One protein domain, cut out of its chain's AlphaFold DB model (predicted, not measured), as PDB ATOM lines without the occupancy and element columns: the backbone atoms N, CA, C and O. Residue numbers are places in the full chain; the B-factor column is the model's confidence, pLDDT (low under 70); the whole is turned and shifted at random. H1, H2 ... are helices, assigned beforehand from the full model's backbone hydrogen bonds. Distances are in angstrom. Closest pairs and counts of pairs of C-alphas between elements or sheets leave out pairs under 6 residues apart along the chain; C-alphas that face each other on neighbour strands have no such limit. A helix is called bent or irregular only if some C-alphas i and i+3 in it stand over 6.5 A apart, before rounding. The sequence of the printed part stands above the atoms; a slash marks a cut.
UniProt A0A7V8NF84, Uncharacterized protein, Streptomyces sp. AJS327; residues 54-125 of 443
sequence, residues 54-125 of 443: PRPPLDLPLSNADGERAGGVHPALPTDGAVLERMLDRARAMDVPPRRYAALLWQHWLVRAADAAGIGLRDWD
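This is residues 54 to 125 of the 443 residues of an uncharacterized protein of Streptomyces sp. AJS327 (UniProt A0A7V8NF84). What shape do the parts make? The kinked, longest helix, H2, lies side by side with H1 in a helical hairpin. The long unnamed stretch of residues 54 to 80 winds past both helices, and residues 118 to 125 fold back toward it. What is printed? The printed part has 72 residues, with H1 then H2 and no named strand; the class is all helix, though under half of the residues, 33, are in named elements. It is compact, with a radius of gyration of the C-alphas of 11.7 A, and elongated, spanning 34 by 22 by 16 A.

How do the helices stand? H2, residues 98 to 117, and H1, residues 81 to 93, touch as a hairpin, opposite ways at a shallow tilt of 27 degrees; their closest C-alphas, of His 108 and Leu 84, are 5.6 A apart. How do their backbones run? Every O i to N i+4 pair is within hydrogen-bond range in H1, and 14 of 16 in H2. H2 is irregular, with C-alphas 100 and 103 8.2 A apart, and has a kink of 34 degrees near residue 105.

Where is H2? It runs 26.2 A from C-alpha 98 to C-alpha 117 at (91.877, 108.843, 52.967). Where is H1? It runs 18.1 A from C-alpha 81 at (104.873, 111.539, 55.756) to C-alpha 93.

How far does it reach? The two C-alphas farthest apart, of Asp 95 and Asp 125, are 35.1 A apart. Is it unbroken? The printed part has no cut, the link from H1 to H2 is tight, and no printed residue is under 70 in pLDDT.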
ATOM      1  N   PRO A  54     116.242 114.558  60.350       84.19
ATOM      2  CA  PRO A  54     115.946 115.061  61.685       84.19
ATOM      3  C   PRO A  54     116.132 113.962  62.734       84.19
ATOM      4  O   PRO A  54     115.809 112.797  62.485       84.19
ATOM      5  N   ARG A  55     116.699 114.302  63.898       89.44
ATOM      6  CA  ARG A  55     116.830 113.317  64.981       89.44
ATOM      7  C   ARG A  55     115.426 112.821  65.356       89.44
ATOM      8  O   ARG A  55     114.560 113.669  65.578       89.44
ATOM      9  N   PRO A  56     115.190 111.497  65.424       92.00
ATOM     10  CA  PRO A  56     113.887 110.988  65.811       92.00
ATOM     11  C   PRO A  56     113.602 111.397  67.255       92.00
ATOM     12  O   PRO A  56     114.469 111.213  68.118       92.00
ATOM     13  N   PRO A  57     112.420 111.955  67.539       94.06
ATOM     14  CA  PRO A  57     112.017 112.174  68.912       94.06
ATOM     15  C   PRO A  57     111.797 110.817  69.587       94.06
ATOM     16  O   PRO A  57     111.162 109.926  69.018       94.06
ATOM     17  N   LEU A  58     112.342 110.668  70.791       97.25
ATOM     18  CA  LEU A  58     112.228 109.456  71.593       97.25
ATOM     19  C   LEU A  58     111.400 109.731  72.844       97.25
ATOM     20  O   LEU A  58     111.377 110.856  73.342       97.25
ATOM     21  N   ASP A  59     110.752 108.685  73.343       97.81
ATOM     22  CA  ASP A  59     110.032 108.633  74.611       97.81
ATOM     23  C   ASP A  59     108.938 109.718  74.731       97.81
ATOM     24  O   ASP A  59     108.598 110.172  75.823       97.81
ATOM     25  N   LEU A  60     108.373 110.140  73.591       98.00
ATOM     26  CA  LEU A  60     107.239 111.059  73.565       98.00
ATOM     27  C   LEU A  60     105.976 110.374  74.111       98.00
ATOM     28  O   LEU A  60     105.685 109.239  73.722       98.00
ATOM     29  N   PRO A  61     105.178 111.068  74.942       97.56
ATOM     30  CA  PRO A  61     103.904 110.539  75.403       97.56
ATOM     31  C   PRO A  61     102.890 110.465  74.252       97.56
ATOM     32  O   PRO A  61     102.911 111.276  73.326       97.56
ATOM     33  N   LEU A  62     101.939 109.536  74.344       97.12
ATOM     34  CA  LEU A  62     100.810 109.422  73.413       97.12
ATOM     35  C   LEU A  62      99.689 110.379  73.842       97.12
ATOM     36  O   LEU A  62      98.608 109.962  74.242       97.12
ATOM     37  N   SER A  63      99.979 111.682  73.856       96.88
ATOM     38  CA  SER A  63      99.131 112.663  74.545       96.88
ATOM     39  C   SER A  63      97.728 112.797  73.951       96.88
ATOM     40  O   SER A  63      96.822 113.204  74.674       96.88
ATOM     41  N   ASN A  64      97.530 112.469  72.671       97.38
ATOM     42  CA  ASN A  64      96.237 112.484  71.978       97.38
ATOM     43  C   ASN A  64      95.826 111.083  71.478       97.38
ATOM     44  O   ASN A  64      95.246 110.972  70.403       97.38
ATOM     45  N   ALA A  65      96.175 110.019  72.212       96.19
ATOM     46  CA  ALA A  65      95.860 108.636  71.831       96.19
ATOM     47  C   ALA A  65      94.360 108.409  71.570       96.19
ATOM     48  O   ALA A  65      94.011 107.775  70.580       96.19
ATOM     49  N   ASP A  66      93.499 109.020  72.390       97.12
ATOM     50  CA  ASP A  66      92.038 108.867  72.317       97.12
ATOM     51  C   ASP A  66      91.369 109.758  71.251       97.12
ATOM     52  O   ASP A  66      90.143 109.834  71.161       97.12
ATOM     53  N   GLY A  67      92.165 110.476  70.449       97.06
ATOM     54  CA  GLY A  67      91.671 111.272  69.326       97.06
ATOM     55  C   GLY A  67      90.803 112.472  69.711       97.06
ATOM     56  O   GLY A  67      90.096 112.986  68.857       97.06
ATOM     57  N   GLU A  68      90.843 112.948  70.954       96.94
ATOM     58  CA  GLU A  68      89.950 114.010  71.452       96.94
ATOM     59  C   GLU A  68      90.289 115.419  70.941       96.94
ATOM     60  O   GLU A  68      89.487 116.339  71.079       96.94
ATOM     61  N   ARG A  69      91.483 115.619  70.369       97.06
ATOM     62  CA  ARG A  69      91.955 116.931  69.898       97.06
ATOM     63  C   ARG A  69      92.393 116.903  68.442       97.06
ATOM     64  O   ARG A  69      92.725 115.846  67.898       97.06
ATOM     65  N   ALA A  70      92.459 118.087  67.836       97.06
ATOM     66  CA  ALA A  70      93.064 118.316  66.525       97.06
ATOM     67  C   ALA A  70      94.491 117.749  66.408       97.06
ATOM     68  O   ALA A  70      95.244 117.705  67.384       97.06
ATOM     69  N   GLY A  71      94.888 117.351  65.197       96.00
ATOM     70  CA  GLY A  71      96.212 116.790  64.920       96.00
ATOM     71  C   GLY A  71      96.284 115.268  65.058       96.00
ATOM     72  O   GLY A  71      95.266 114.577  65.048       96.00
ATOM     73  N   GLY A  72      97.514 114.753  65.131       96.88
ATOM     74  CA  GLY A  72      97.800 113.326  65.293       96.88
ATOM     75  C   GLY A  72      98.044 112.923  66.749       96.88
ATOM     76  O   GLY A  72      97.453 113.488  67.665       96.88
ATOM     77  N   VAL A  73      98.945 111.963  66.956       97.75
ATOM     78  CA  VAL A  73      99.237 111.307  68.246       97.75
ATOM     79  C   VAL A  73      99.858 112.265  69.267       97.75
ATOM     80  O   VAL A  73      99.552 112.199  70.459       97.75
ATOM     81  N   HIS A  74     100.734 113.163  68.809       97.50
ATOM     82  CA  HIS A  74     101.417 114.140  69.655       97.50
ATOM     83  C   HIS A  74     101.661 115.450  68.883       97.50
ATOM     84  O   HIS A  74     102.144 115.395  67.751       97.50
ATOM     85  N   PRO A  75     101.411 116.638  69.471       95.25
ATOM     86  CA  PRO A  75     101.484 117.921  68.758       95.25
ATOM     87  C   PRO A  75     102.893 118.308  68.286       95.25
ATOM     88  O   PRO A  75     103.035 119.085  67.348       95.25
ATOM     89  N   ALA A  76     103.942 117.774  68.919       95.12
ATOM     90  CA  ALA A  76     105.327 118.017  68.498       95.12
ATOM     91  C   ALA A  76     105.758 117.191  67.271       95.12
ATOM     92  O   ALA A  76     106.843 117.423  66.738       95.12
ATOM     93  N   LEU A  77     104.960 116.205  66.846       97.00
ATOM     94  CA  LEU A  77     105.284 115.396  65.676       97.00
ATOM     95  C   LEU A  77     104.780 116.068  64.393       97.00
ATOM     96  O   LEU A  77     103.680 116.627  64.379       97.00
ATOM     97  N   PRO A  78     105.551 116.004  63.294       96.12
ATOM     98  CA  PRO A  78     105.088 116.514  62.015       96.12
ATOM     99  C   PRO A  78     103.939 115.660  61.462       96.12
ATOM    100  O   PRO A  78     103.717 114.515  61.859       96.12
ATOM    101  N   THR A  79     103.217 116.229  60.502       96.25
ATOM    102  CA  THR A  79     102.207 115.528  59.691       96.25
ATOM    103  C   THR A  79     102.690 115.299  58.258       96.25
ATOM    104  O   THR A  79     101.895 114.967  57.396       96.25
ATOM    105  N   ASP A  80     103.978 115.525  57.991       96.19
ATOM    106  CA  ASP A  80     104.610 115.247  56.703       96.19
ATOM    107  C   ASP A  80     105.121 113.800  56.701       96.19
ATOM    108  O   ASP A  80     106.003 113.448  57.493       96.19
ATOM    109  N   GLY A  81     104.552 112.964  55.830       96.12
ATOM    110  CA  GLY A  81     104.873 111.539  55.756       96.12
ATOM    111  C   GLY A  81     106.348 111.261  55.454       96.12
ATOM    112  O   GLY A  81     106.947 110.394  56.091       96.12
ATOM    113  N   ALA A  82     106.968 112.041  54.566       96.38
ATOM    114  CA  ALA A  82     108.363 111.849  54.176       96.38
ATOM    115  C   ALA A  82     109.328 112.221  55.314       96.38
ATOM    116  O   ALA A  82     110.366 111.580  55.497       96.38
ATOM    117  N   VAL A  83     109.010 113.256  56.099       97.06
ATOM    118  CA  VAL A  83     109.779 113.609  57.302       97.06
ATOM    119  C   VAL A  83     109.680 112.498  58.347       97.06
ATOM    120  O   VAL A  83     110.705 112.102  58.905       97.06
ATOM    121  N   LEU A  84     108.473 111.980  58.595       97.94
ATOM    122  CA  LEU A  84     108.243 110.892  59.549       97.94
ATOM    123  C   LEU A  84     108.981 109.615  59.143       97.94
ATOM    124  O   LEU A  84     109.607 108.985  59.991       97.94
ATOM    125  N   GLU A  85     108.957 109.261  57.857       97.44
ATOM    126  CA  GLU A  85     109.679 108.107  57.313       97.44
ATOM    127  C   GLU A  85     111.190 108.231  57.541       97.44
ATOM    128  O   GLU A  85     111.795 107.346  58.141       97.44
ATOM    129  N   ARG A  86     111.795 109.383  57.213       97.56
ATOM    130  CA  ARG A  86     113.229 109.616  57.470       97.56
ATOM    131  C   ARG A  86     113.592 109.550  58.955       97.56
ATOM    132  O   ARG A  86     114.671 109.069  59.301       97.56
ATOM    133  N   MET A  87     112.728 110.056  59.839       97.62
ATOM    134  CA  MET A  87     112.930 109.942  61.288       97.62
ATOM    135  C   MET A  87     112.871 108.474  61.733       97.62
ATOM    136  O   MET A  87     113.718 108.039  62.514       97.62
ATOM    137  N   LEU A  88     111.901 107.708  61.228       97.56
ATOM    138  CA  LEU A  88     111.700 106.307  61.587       97.56
ATOM    139  C   LEU A  88     112.847 105.420  61.083       97.56
ATOM    140  O   LEU A  88     113.401 104.639  61.853       97.56
ATOM    141  N   ASP A  89     113.285 105.613  59.840       97.62
ATOM    142  CA  ASP A  89     114.447 104.922  59.273       97.62
ATOM    143  C   ASP A  89     115.717 105.221  60.063       97.62
ATOM    144  O   ASP A  89     116.517 104.326  60.335       97.62
ATOM    145  N   ARG A  90     115.884 106.470  60.513       97.12
ATOM    146  CA  ARG A  90     116.994 106.836  61.391       97.12
ATOM    147  C   ARG A  90     116.901 106.136  62.748       97.12
ATOM    148  O   ARG A  90     117.931 105.698  63.250       97.12
ATOM    149  N   ALA A  91     115.714 106.031  63.349       97.50
ATOM    150  CA  ALA A  91     115.529 105.312  64.613       97.50
ATOM    151  C   ALA A  91     115.893 103.825  64.478       97.50
ATOM    152  O   ALA A  91     116.648 103.309  65.303       97.50
ATOM    153  N   ARG A  92     115.440 103.178  63.395       97.44
ATOM    154  CA  ARG A  92     115.762 101.781  63.060       97.44
ATOM    155  C   ARG A  92     117.256 101.582  62.792       97.44
ATOM    156  O   ARG A  92     117.853 100.662  63.332       97.44
ATOM    157  N   ALA A  93     117.893 102.472  62.028       97.25
ATOM    158  CA  ALA A  93     119.328 102.398  61.730       97.25
ATOM    159  C   ALA A  93     120.228 102.616  62.960       97.25
ATOM    160  O   ALA A  93     121.376 102.179  62.973       97.25
ATOM    161  N   MET A  94     119.722 103.309  63.983       96.75
ATOM    162  CA  MET A  94     120.386 103.472  65.281       96.75
ATOM    163  C   MET A  94     120.062 102.334  66.261       96.75
ATOM    164  O   MET A  94     120.456 102.423  67.423       96.75
ATOM    165  N   ASP A  95     119.326 101.310  65.817       96.88
ATOM    166  CA  ASP A  95     118.900 100.156  66.615       96.88
ATOM    167  C   ASP A  95     118.177 100.566  67.914       96.88
ATOM    168  O   ASP A  95     118.319  99.972  68.987       96.88
ATOM    169  N   VAL A  96     117.414 101.664  67.837       98.25
ATOM    170  CA  VAL A  96     116.622 102.143  68.970       98.25
ATOM    171  C   VAL A  96     115.511 101.121  69.243       98.25
ATOM    172  O   VAL A  96     114.820 100.722  68.312       98.25
ATOM    173  N   PRO A  97     115.260 100.715  70.500       98.38
ATOM    174  CA  PRO A  97     114.137  99.833  70.797       98.38
ATOM    175  C   PRO A  97     112.788 100.464  70.391       98.38
ATOM    176  O   PRO A  97     112.532 101.600  70.805       98.38
ATOM    177  N   PRO A  98     111.882  99.747  69.689       98.62
ATOM    178  CA  PRO A  98     110.620 100.305  69.182       98.62
ATOM    179  C   PRO A  98     109.754 101.041  70.202       98.62
ATOM    180  O   PRO A  98     109.147 102.061  69.884       98.62
ATOM    181  N   ARG A  99     109.749 100.590  71.464       98.50
ATOM    182  CA  ARG A  99     109.024 101.262  72.559       98.50
ATOM    183  C   ARG A  99     109.411 102.727  72.717       98.50
ATOM    184  O   ARG A  99     108.562 103.550  73.037       98.50
ATOM    185  N   ARG A 100     110.678 103.059  72.468       98.62
ATOM    186  CA  ARG A 100     111.189 104.424  72.614       98.62
ATOM    187  C   ARG A 100     110.758 105.343  71.482       98.62
ATOM    188  O   ARG A 100     110.834 106.548  71.644       98.62
ATOM    189  N   TYR A 101     110.301 104.821  70.348       98.56
ATOM    190  CA  TYR A 101     109.782 105.637  69.247       98.56
ATOM    191  C   TYR A 101     108.304 105.350  68.945       98.56
ATOM    192  O   TYR A 101     107.822 105.673  67.863       98.56
ATOM    193  N   ALA A 102     107.552 104.799  69.907       98.75
ATOM    194  CA  ALA A 102     106.154 104.402  69.720       98.75
ATOM    195  C   ALA A 102     105.264 105.531  69.169       98.75
ATOM    196  O   ALA A 102     104.528 105.315  68.210       98.75
ATOM    197  N   ALA A 103     105.382 106.751  69.706       98.69
ATOM    198  CA  ALA A 103     104.627 107.907  69.216       98.69
ATOM    199  C   ALA A 103     104.951 108.242  67.750       98.69
ATOM    200  O   ALA A 103     104.050 108.544  66.971       98.69
ATOM    201  N   LEU A 104     106.230 108.158  67.364       98.69
ATOM    202  CA  LEU A 104     106.680 108.384  65.989       98.69
ATOM    203  C   LEU A 104     106.144 107.300  65.045       98.69
ATOM    204  O   LEU A 104     105.634 107.632  63.978       98.69
ATOM    205  N   LEU A 105     106.227 106.026  65.442       98.88
ATOM    206  CA  LEU A 105     105.717 104.901  64.652       98.88
ATOM    207  C   LEU A 105     104.205 105.010  64.437       98.88
ATOM    208  O   LEU A 105     103.727 104.840  63.318       98.88
ATOM    209  N   TRP A 106     103.456 105.328  65.495       98.81
ATOM    210  CA  TRP A 106     102.012 105.498  65.389       98.81
ATOM    211  C   TRP A 106     101.663 106.692  64.494       98.81
ATOM    212  O   TRP A 106     100.873 106.554  63.562       98.81
ATOM    213  N   GLN A 107     102.316 107.840  64.692       98.75
ATOM    214  CA  GLN A 107     102.116 109.014  63.845       98.75
ATOM    215  C   GLN A 107     102.424 108.724  62.369       98.75
ATOM    216  O   GLN A 107     101.683 109.185  61.506       98.75
ATOM    217  N   HIS A 108     103.484 107.967  62.071       98.75
ATOM    218  CA  HIS A 108     103.832 107.575  60.704       98.75
ATOM    219  C   HIS A 108     102.682 106.823  60.025       98.75
ATOM    220  O   HIS A 108     102.223 107.236  58.960       98.75
ATOM    221  N   TRP A 109     102.175 105.762  60.655       98.88
ATOM    222  CA  TRP A 109     101.080 104.977  60.083       98.88
ATOM    223  C   TRP A 109      99.757 105.743  60.037       98.88
ATOM    224  O   TRP A 109      99.019 105.620  59.061       98.88
ATOM    225  N   LEU A 110      99.489 106.589  61.035       98.81
ATOM    226  CA  LEU A 110      98.329 107.475  61.043       98.81
ATOM    227  C   LEU A 110      98.364 108.480  59.888       98.81
ATOM    228  O   LEU A 110      97.362 108.643  59.202       98.81
ATOM    229  N   VAL A 111      99.500 109.144  59.652       98.75
ATOM    230  CA  VAL A 111      99.643 110.096  58.539       98.75
ATOM    231  C   VAL A 111      99.460 109.386  57.207       98.75
ATOM    232  O   VAL A 111      98.694 109.865  56.383       98.75
ATOM    233  N   ARG A 112     100.044 108.198  57.021       98.62
ATOM    234  CA  ARG A 112      99.841 107.416  55.789       98.62
ATOM    235  C   ARG A 112      98.379 107.025  55.572       98.62
ATOM    236  O   ARG A 112      97.899 107.103  54.446       98.62
ATOM    237  N   ALA A 113      97.677 106.616  56.627       98.75
ATOM    238  CA  ALA A 113      96.248 106.323  56.551       98.75
ATOM    239  C   ALA A 113      95.419 107.578  56.242       98.75
ATOM    240  O   ALA A 113      94.530 107.532  55.396       98.75
ATOM    241  N   ALA A 114      95.729 108.707  56.882       98.69
ATOM    242  CA  ALA A 114      95.054 109.977  56.643       98.69
ATOM    243  C   ALA A 114      95.289 110.490  55.213       98.69
ATOM    244  O   ALA A 114      94.330 110.870  54.550       98.69
ATOM    245  N   ASP A 115      96.521 110.415  54.707       98.38
ATOM    246  CA  ASP A 115      96.873 110.785  53.333       98.38
ATOM    247  C   ASP A 115      96.125 109.908  52.321       98.38
ATOM    248  O   ASP A 115      95.533 110.425  51.374       98.38
ATOM    249  N   ALA A 116      96.079 108.590  52.549       98.19
ATOM    250  CA  ALA A 116      95.325 107.658  51.710       98.19
ATOM    251  C   ALA A 116      93.811 107.934  51.721       98.19
ATOM    252  O   ALA A 116      93.143 107.708  50.717       98.19
ATOM    253  N   ALA A 117      93.276 108.445  52.833       98.31
ATOM    254  CA  ALA A 117      91.877 108.843  52.967       98.31
ATOM    255  C   ALA A 117      91.593 110.288  52.502       98.31
ATOM    256  O   ALA A 117      90.436 110.704  52.485       98.31
ATOM    257  N   GLY A 118      92.616 111.083  52.168       97.94
ATOM    258  CA  GLY A 118      92.462 112.510  51.861       97.94
ATOM    259  C   GLY A 118      92.085 113.380  53.072       97.94
ATOM    260  O   GLY A 118      91.431 114.412  52.914       97.94
ATOM    261  N   ILE A 119      92.469 112.974  54.284       98.38
ATOM    262  CA  ILE A 119      92.119 113.639  55.546       98.38
ATOM    263  C   ILE A 119      93.271 114.521  56.042       98.38
ATOM    264  O   ILE A 119      94.369 114.052  56.336       98.38
ATOM    265  N   GLY A 120      92.989 115.807  56.254       97.19
ATOM    266  CA  GLY A 120      93.911 116.730  56.916       97.19
ATOM    267  C   GLY A 120      93.880 116.585  58.439       97.19
ATOM    268  O   GLY A 120      93.010 117.151  59.098       97.19
ATOM    269  N   LEU A 121      94.860 115.890  59.033       96.88
ATOM    270  CA  LEU A 121      94.901 115.656  60.492       96.88
ATOM    271  C   LEU A 121      94.876 116.941  61.331       96.88
ATOM    272  O   LEU A 121      94.310 116.949  62.422       96.88
ATOM    273  N   ARG A 122      95.502 118.022  60.849       95.00
ATOM    274  CA  ARG A 122      95.558 119.310  61.564       95.00
ATOM    275  C   ARG A 122      94.184 119.960  61.703       95.00
ATOM    276  O   ARG A 122      93.936 120.601  62.717       95.00
ATOM    277  N   ASP A 123      93.317 119.757  60.719       94.50
ATOM    278  CA  ASP A 123      91.980 120.353  60.673       94.50
ATOM    279  C   ASP A 123      90.910 119.439  61.283       94.50
ATOM    280  O   ASP A 123      89.796 119.892  61.553       94.50
ATOM    281  N   TRP A 124      91.250 118.170  61.530       97.31
ATOM    282  CA  TRP A 124      90.361 117.186  62.139       97.31
ATOM    283  C   TRP A 124      90.252 117.382  63.655       97.31
ATOM    284  O   TRP A 124      90.948 116.725  64.436       97.31
ATOM    285  N   ASP A 125      89.356 118.280  64.055       97.19
ATOM    286  CA  ASP A 125      89.055 118.634  65.441       97.19
ATOM    287  C   ASP A 125      87.641 118.175  65.844       97.19
ATOM    288  O   ASP A 125      86.665 118.802  65.415       97.19
TER     289      ASP A 125